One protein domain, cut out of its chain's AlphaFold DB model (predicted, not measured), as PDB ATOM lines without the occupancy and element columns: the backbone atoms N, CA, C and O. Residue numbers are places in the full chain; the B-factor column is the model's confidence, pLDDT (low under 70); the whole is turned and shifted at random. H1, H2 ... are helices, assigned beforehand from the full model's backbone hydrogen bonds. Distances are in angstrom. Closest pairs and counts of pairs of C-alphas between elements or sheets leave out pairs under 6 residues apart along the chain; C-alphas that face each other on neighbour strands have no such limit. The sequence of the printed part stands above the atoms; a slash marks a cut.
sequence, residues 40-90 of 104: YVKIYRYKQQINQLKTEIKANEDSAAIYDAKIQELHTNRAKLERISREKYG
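What this domain is: This is residues 40 to 90 of the 104 residues of the protein "Septum formation initiator family protein" of Sodaliphilus pleomorphus (UniProt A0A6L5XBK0). One long straight helix, H1, makes the longest axis, and a short second helix, H2, turns off steeply at its far end, so that the two meet at a corner like an L with one long and one short arm. The printed part has 51 residues with two named helices, H1 then H2, and no named strand; the class is all helix. The whole is extended, with a radius of gyration of the C-alphas of 19.5 A and spans of 60 by 21 by 6 A.

How they stand to each other: H1, residues 40 to 76, and H2, residues 78 to 89, are joined by a tight link of one residue, Asn 77. They are close but not clearly touching, with 2 pairs of C-alphas within 8 A. Their closest C-alphas, those of Leu 74 and Leu 81, are 5.8 A apart. Their lines stand at a steep tilt of 66 degrees, and they run opposite ways. Residues 40 to 72 of H1 stand free. In H1 and H2 every O i to N i+4 pair is within hydrogen-bond range.

Where its parts are: H1 begins at C-alpha 40, (36.520, 37.887, -4.191), and is 54.7 A long from first to last C-alpha. H2 is 15.5 A long and ends at C-alpha 89, (38.298, 10.306, 43.288).

The domain as a whole: The two C-alphas farthest apart, those of Tyr 40 and Ala 79, are 60.1 A apart. The printed part has no cut. The pLDDT is under 70 at residues 40 to 41 and 75 to 76.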
ATOM      1  N   TYR A  40      35.810  37.181  -5.271       62.72
ATOM      2  CA  TYR A  40      36.520  37.887  -4.191       62.72
ATOM      3  C   TYR A  40      36.078  37.398  -2.796       62.72
ATOM      4  O   TYR A  40      36.875  37.322  -1.858       62.72
ATOM      5  N   VAL A  41      34.815  36.972  -2.678       69.62
ATOM      6  CA  VAL A  41      34.238  36.368  -1.472       69.62
ATOM      7  C   VAL A  41      34.934  35.062  -1.074       69.62
ATOM      8  O   VAL A  41      35.146  34.829   0.115       69.62
ATOM      9  N   LYS A  42      35.331  34.207  -2.028       72.88
ATOM     10  CA  LYS A  42      36.050  32.955  -1.733       72.88
ATOM     11  C   LYS A  42      37.426  33.245  -1.138       72.88
ATOM     12  O   LYS A  42      37.782  32.637  -0.137       72.88
ATOM     13  N   ILE A  43      38.155  34.223  -1.676       78.25
ATOM     14  CA  ILE A  43      39.469  34.629  -1.146       78.25
ATOM     15  C   ILE A  43      39.345  35.105   0.307       78.25
ATOM     16  O   ILE A  43      40.144  34.711   1.157       78.25
ATOM     17  N   TYR A  44      38.324  35.912   0.615       81.50
ATOM     18  CA  TYR A  44      38.068  36.353   1.986       81.50
ATOM     19  C   TYR A  44      37.721  35.180   2.915       81.50
ATOM     20  O   TYR A  44      38.304  35.050   3.992       81.50
ATOM     21  N   ARG A  45      36.839  34.274   2.473       83.44
ATOM     22  CA  ARG A  45      36.479  33.068   3.234       83.44
ATOM     23  C   ARG A  45      37.681  32.161   3.491       83.44
ATOM     24  O   ARG A  45      37.847  31.703   4.615       83.44
ATOM     25  N   TYR A  46      38.546  31.953   2.500       84.81
ATOM     26  CA  TYR A  46      39.761  31.159   2.679       84.81
ATOM     27  C   TYR A  46      40.733  31.814   3.658       84.81
ATOM     28  O   TYR A  46      41.274  31.127   4.519       84.81
ATOM     29  N   LYS A  47      40.913  33.141   3.612       87.19
ATOM     30  CA  LYS A  47      41.721  33.849   4.621       87.19
ATOM     31  C   LYS A  47      41.165  33.666   6.033       87.19
ATOM     32  O   LYS A  47      41.939  33.439   6.961       87.19
ATOM     33  N   GLN A  48      39.845  33.730   6.192       89.88
ATOM     34  CA  GLN A  48      39.200  33.515   7.484       89.88
ATOM     35  C   GLN A  48      39.390  32.074   7.982       89.88
ATOM     36  O   GLN A  48      39.789  31.890   9.129       89.88
ATOM     37  N   GLN A  49      39.197  31.075   7.117       91.94
ATOM     38  CA  GLN A  49      39.430  29.663   7.446       91.94
ATOM     39  C   GLN A  49      40.884  29.398   7.846       91.94
ATOM     40  O   GLN A  49      41.134  28.739   8.849       91.94
ATOM     41  N   ILE A  50      41.850  29.962   7.116       93.75
ATOM     42  CA  ILE A  50      43.275  29.839   7.457       93.75
ATOM     43  C   ILE A  50      43.550  30.413   8.851       93.75
ATOM     44  O   ILE A  50      44.294  29.812   9.622       93.75
ATOM     45  N   ASN A  51      42.965  31.565   9.189       92.44
ATOM     46  CA  ASN A  51      43.184  32.177  10.496       92.44
ATOM     47  C   ASN A  51      42.530  31.374  11.635       92.44
ATOM     48  O   ASN A  51      43.120  31.236  12.705       92.44
ATOM     49  N   GLN A  52      41.344  30.809  11.393       93.50
ATOM     50  CA  GLN A  52      40.662  29.922  12.340       93.50
ATOM     51  C   GLN A  52      41.483  28.658  12.605       93.50
ATOM     52  O   GLN A  52      41.836  28.401  13.751       93.50
ATOM     53  N   LEU A  53      41.901  27.955  11.551       93.56
ATOM     54  CA  LEU A  53      42.722  26.746  11.663       93.56
ATOM     55  C   LEU A  53      44.048  27.011  12.385       93.56
ATOM     56  O   LEU A  53      44.452  26.233  13.241       93.56
ATOM     57  N   LYS A  54      44.716  28.135  12.100       91.69
ATOM     58  CA  LYS A  54      45.937  28.521  12.831       91.69
ATOM     59  C   LYS A  54      45.686  28.764  14.317       91.69
ATOM     60  O   LYS A  54      46.536  28.430  15.136       91.69
ATOM     61  N   THR A  55      44.544  29.355  14.660       90.88
ATOM     62  CA  THR A  55      44.168  29.596  16.059       90.88
ATOM     63  C   THR A  55      43.897  28.280  16.782       90.88
ATOM     64  O   THR A  55      44.358  28.104  17.907       90.88
ATOM     65  N   GLU A  56      43.215  27.339  16.128       88.69
ATOM     66  CA  GLU A  56      42.959  26.000  16.667       88.69
ATOM     67  C   GLU A  56      44.251  25.206  16.877       88.69
ATOM     68  O   GLU A  56      44.443  24.644  17.952       88.69
ATOM     69  N   ILE A  57      45.165  25.216  15.899       89.19
ATOM     70  CA  ILE A  57      46.483  24.574  16.027       89.19
ATOM     71  C   ILE A  57      47.221  25.131  17.243       89.19
ATOM     72  O   ILE A  57      47.647  24.361  18.097       89.19
ATOM     73  N   LYS A  58      47.296  26.462  17.366       87.94
ATOM     74  CA  LYS A  58      47.981  27.106  18.488       87.94
ATOM     75  C   LYS A  58      47.363  26.731  19.837       87.94
ATOM     76  O   LYS A  58      48.081  26.380  20.762       87.94
ATOM     77  N   ALA A  59      46.035  26.763  19.943       85.12
ATOM     78  CA  ALA A  59      45.344  26.387  21.175       85.12
ATOM     79  C   ALA A  59      45.593  24.917  21.559       85.12
ATOM     80  O   ALA A  59      45.696  24.588  22.743       85.12
ATOM     81  N   ASN A  60      45.692  24.031  20.567       83.38
ATOM     82  CA  ASN A  60      45.937  22.614  20.790       83.38
ATOM     83  C   ASN A  60      47.403  22.329  21.161       83.38
ATOM     84  O   ASN A  60      47.654  21.530  22.060       83.38
ATOM     85  N   GLU A  61      48.361  23.014  20.533       79.50
ATOM     86  CA  GLU A  61      49.785  22.962  20.899       79.50
ATOM     87  C   GLU A  61      50.017  23.469  22.329       79.50
ATOM     88  O   GLU A  61      50.672  22.792  23.124       79.50
ATOM     89  N   ASP A  62      49.409  24.603  22.694       78.31
ATOM     90  CA  ASP A  62      49.468  25.148  24.055       78.31
ATOM     91  C   ASP A  62      48.882  24.148  25.070       78.31
ATOM     92  O   ASP A  62      49.439  23.923  26.147       78.31
ATOM     93  N   SER A  63      47.776  23.490  24.709       76.06
ATOM     94  CA  SER A  63      47.153  22.464  25.548       76.06
ATOM     95  C   SER A  63      48.055  21.240  25.713       76.06
ATOM     96  O   SER A  63      48.214  20.759  26.834       76.06
ATOM     97  N   ALA A  64      48.681  20.758  24.637       77.56
ATOM     98  CA  ALA A  64      49.582  19.609  24.670       77.56
ATOM     99  C   ALA A  64      50.774  19.848  25.609       77.56
ATOM    100  O   ALA A  64      51.027  19.027  26.488       77.56
ATOM    101  N   ALA A  65      51.422  21.013  25.523       78.19
ATOM    102  CA  ALA A  65      52.522  21.371  26.419       78.19
ATOM    103  C   ALA A  65      52.092  21.420  27.898       78.19
ATOM    104  O   ALA A  65      52.823  20.970  28.785       78.19
ATOM    105  N   ILE A  66      50.885  21.924  28.180       78.44
ATOM    106  CA  ILE A  66      50.314  21.934  29.537       78.44
ATOM    107  C   ILE A  66      50.043  20.508  30.035       78.44
ATOM    108  O   ILE A  66      50.296  20.207  31.206       78.44
ATOM    109  N   TYR A  67      49.506  19.631  29.183       75.25
ATOM    110  CA  TYR A  67      49.241  18.240  29.549       75.25
ATOM    111  C   TYR A  67      50.532  17.457  29.774       75.25
ATOM    112  O   TYR A  67      50.615  16.748  30.775       75.25
ATOM    113  N   ASP A  68      51.555  17.650  28.947       81.12
ATOM    114  CA  ASP A  68      52.865  17.021  29.129       81.12
ATOM    115  C   ASP A  68      53.522  17.457  30.444       81.12
ATOM    116  O   ASP A  68      54.012  16.620  31.205       81.12
ATOM    117  N   ALA A  69      53.456  18.749  30.780       80.12
ATOM    118  CA  ALA A  69      53.946  19.250  32.063       80.12
ATOM    119  C   ALA A  69      53.193  18.629  33.255       80.12
ATOM    120  O   ALA A  69      53.815  18.223  34.241       80.12
ATOM    121  N   LYS A  70      51.863  18.489  33.161       75.19
ATOM    122  CA  LYS A  70      51.055  17.808  34.187       75.19
ATOM    123  C   LYS A  70      51.401  16.329  34.300       75.19
ATOM    124  O   LYS A  70      51.510  15.826  35.411       75.19
ATOM    125  N   ILE A  71      51.579  15.632  33.181       78.56
ATOM    126  CA  ILE A  71      51.977  14.221  33.155       78.56
ATOM    127  C   ILE A  71      53.320  14.054  33.874       78.56
ATOM    128  O   ILE A  71      53.433  13.218  34.770       78.56
ATOM    129  N   GLN A  72      54.308  14.900  33.576       76.69
ATOM    130  CA  GLN A  72      55.602  14.892  34.263       76.69
ATOM    131  C   GLN A  72      55.470  15.165  35.771       76.69
ATOM    132  O   GLN A  72      56.099  14.482  36.581       76.69
ATOM    133  N   GLU A  73      54.612  16.103  36.179       71.38
ATOM    134  CA  GLU A  73      54.342  16.376  37.598       71.38
ATOM    135  C   GLU A  73      53.708  15.165  38.313       71.38
ATOM    136  O   GLU A  73      54.113  14.816  39.427       71.38
ATOM    137  N   LEU A  74      52.759  14.487  37.657       70.81
ATOM    138  CA  LEU A  74      52.103  13.278  38.166       70.81
ATOM    139  C   LEU A  74      53.081  12.099  38.285       70.81
ATOM    140  O   LEU A  74      53.010  11.351  39.261       70.81
ATOM    141  N   HIS A  75      54.010  11.947  37.336       68.75
ATOM    142  CA  HIS A  75      55.033  10.897  37.373       68.75
ATOM    143  C   HIS A  75      56.120  11.151  38.420       68.75
ATOM    144  O   HIS A  75      56.592  10.207  39.054       68.75
ATOM    145  N   THR A  76      56.507  12.409  38.628       68.69
ATOM    146  CA  THR A  76      57.620  12.757  39.524       68.69
ATOM    147  C   THR A  76      57.206  12.715  40.997       68.69
ATOM    148  O   THR A  76      58.027  12.419  41.862       68.69
ATOM    149  N   ASN A  77      55.930  12.973  41.316       71.12
ATOM    150  CA  ASN A  77      55.466  13.095  42.698       71.12
ATOM    151  C   ASN A  77      54.338  12.109  43.041       71.12
ATOM    152  O   ASN A  77      53.170  12.474  43.196       71.12
ATOM    153  N   ARG A  78      54.716  10.838  43.226       73.12
ATOM    154  CA  ARG A  78      53.812   9.730  43.584       73.12
ATOM    155  C   ARG A  78      52.965  10.008  44.836       73.12
ATOM    156  O   ARG A  78      51.802   9.624  44.872       73.12
ATOM    157  N   ALA A  79      53.511  10.714  45.829       74.50
ATOM    158  CA  ALA A  79      52.784  11.082  47.045       74.50
ATOM    159  C   ALA A  79      51.678  12.121  46.776       74.50
ATOM    160  O   ALA A  79      50.574  12.025  47.316       74.50
ATOM    161  N   LYS A  80      51.943  13.098  45.902       73.50
ATOM    162  CA  LYS A  80      50.953  14.099  45.483       73.50
ATOM    163  C   LYS A  80      49.859  13.477  44.610       73.50
ATOM    164  O   LYS A  80      48.690  13.813  44.782       73.50
ATOM    165  N   LEU A  81      50.226  12.533  43.739       76.62
ATOM    166  CA  LEU A  81      49.283  11.736  42.951       76.62
ATOM    167  C   LEU A  81      48.328  10.946  43.857       76.62
ATOM    168  O   LEU A  81      47.116  11.028  43.682       76.62
ATOM    169  N   GLU A  82      48.873  10.250  44.861       76.19
ATOM    170  CA  GLU A  82      48.099   9.456  45.821       76.19
ATOM    171  C   GLU A  82      47.121  10.320  46.633       76.19
ATOM    172  O   GLU A  82      45.981   9.920  46.885       76.19
ATOM    173  N   ARG A  83      47.529  11.545  46.986       78.06
ATOM    174  CA  ARG A  83      46.655  12.512  47.655       78.06
ATOM    175  C   ARG A  83      45.498  12.958  46.759       78.06
ATOM    176  O   ARG A  83      44.353  12.933  47.194       78.06
ATOM    177  N   ILE A  84      45.770  13.299  45.497       76.81
ATOM    178  CA  ILE A  84      44.735  13.706  44.532       76.81
ATOM    179  C   ILE A  84      43.760  12.556  44.251       76.81
ATOM    180  O   ILE A  84      42.552  12.783  44.202       76.81
ATOM    181  N   SER A  85      44.249  11.324  44.090       76.19
ATOM    182  CA  SER A  85      43.387  10.160  43.861       76.19
ATOM    183  C   SER A  85      42.479   9.865  45.056       76.19
ATOM    184  O   SER A  85      41.313   9.529  44.855       76.19
ATOM    185  N   ARG A  86      42.972  10.051  46.289       81.12
ATOM    186  CA  ARG A  86      42.171   9.892  47.511       81.12
ATOM    187  C   ARG A  86      41.162  11.028  47.707       81.12
ATOM    188  O   ARG A  86      40.001  10.751  47.970       81.12
ATOM    189  N   GLU A  87      41.571  12.285  47.531       77.75
ATOM    190  CA  GLU A  87      40.719  13.462  47.775       77.75
ATOM    191  C   GLU A  87      39.667  13.687  46.681       77.75
ATOM    192  O   GLU A  87      38.511  13.964  46.987       77.75
ATOM    193  N   LYS A  88      40.044  13.595  45.396       74.12
ATOM    194  CA  LYS A  88      39.121  13.888  44.283       74.12
ATOM    195  C   LYS A  88      38.304  12.695  43.825       74.12
ATOM    196  O   LYS A  88      37.184  12.881  43.361       74.12
ATOM    197  N   TYR A  89      38.887  11.503  43.887       75.00
ATOM    198  CA  TYR A  89      38.298  10.306  43.288       75.00
ATOM    199  C   TYR A  89      37.965   9.225  44.321       75.00
ATOM    200  O   TYR A  89      37.431   8.191  43.937       75.00
ATOM    201  N   GLY A  90      38.268   9.436  45.611       73.75
ATOM    202  CA  GLY A  90      37.984   8.464  46.673       73.75
ATOM    203  C   GLY A  90      38.672   7.111  46.471       73.75
ATOM    204  O   GLY A  90      38.205   6.098  46.991       73.75
TER     205      GLY A  90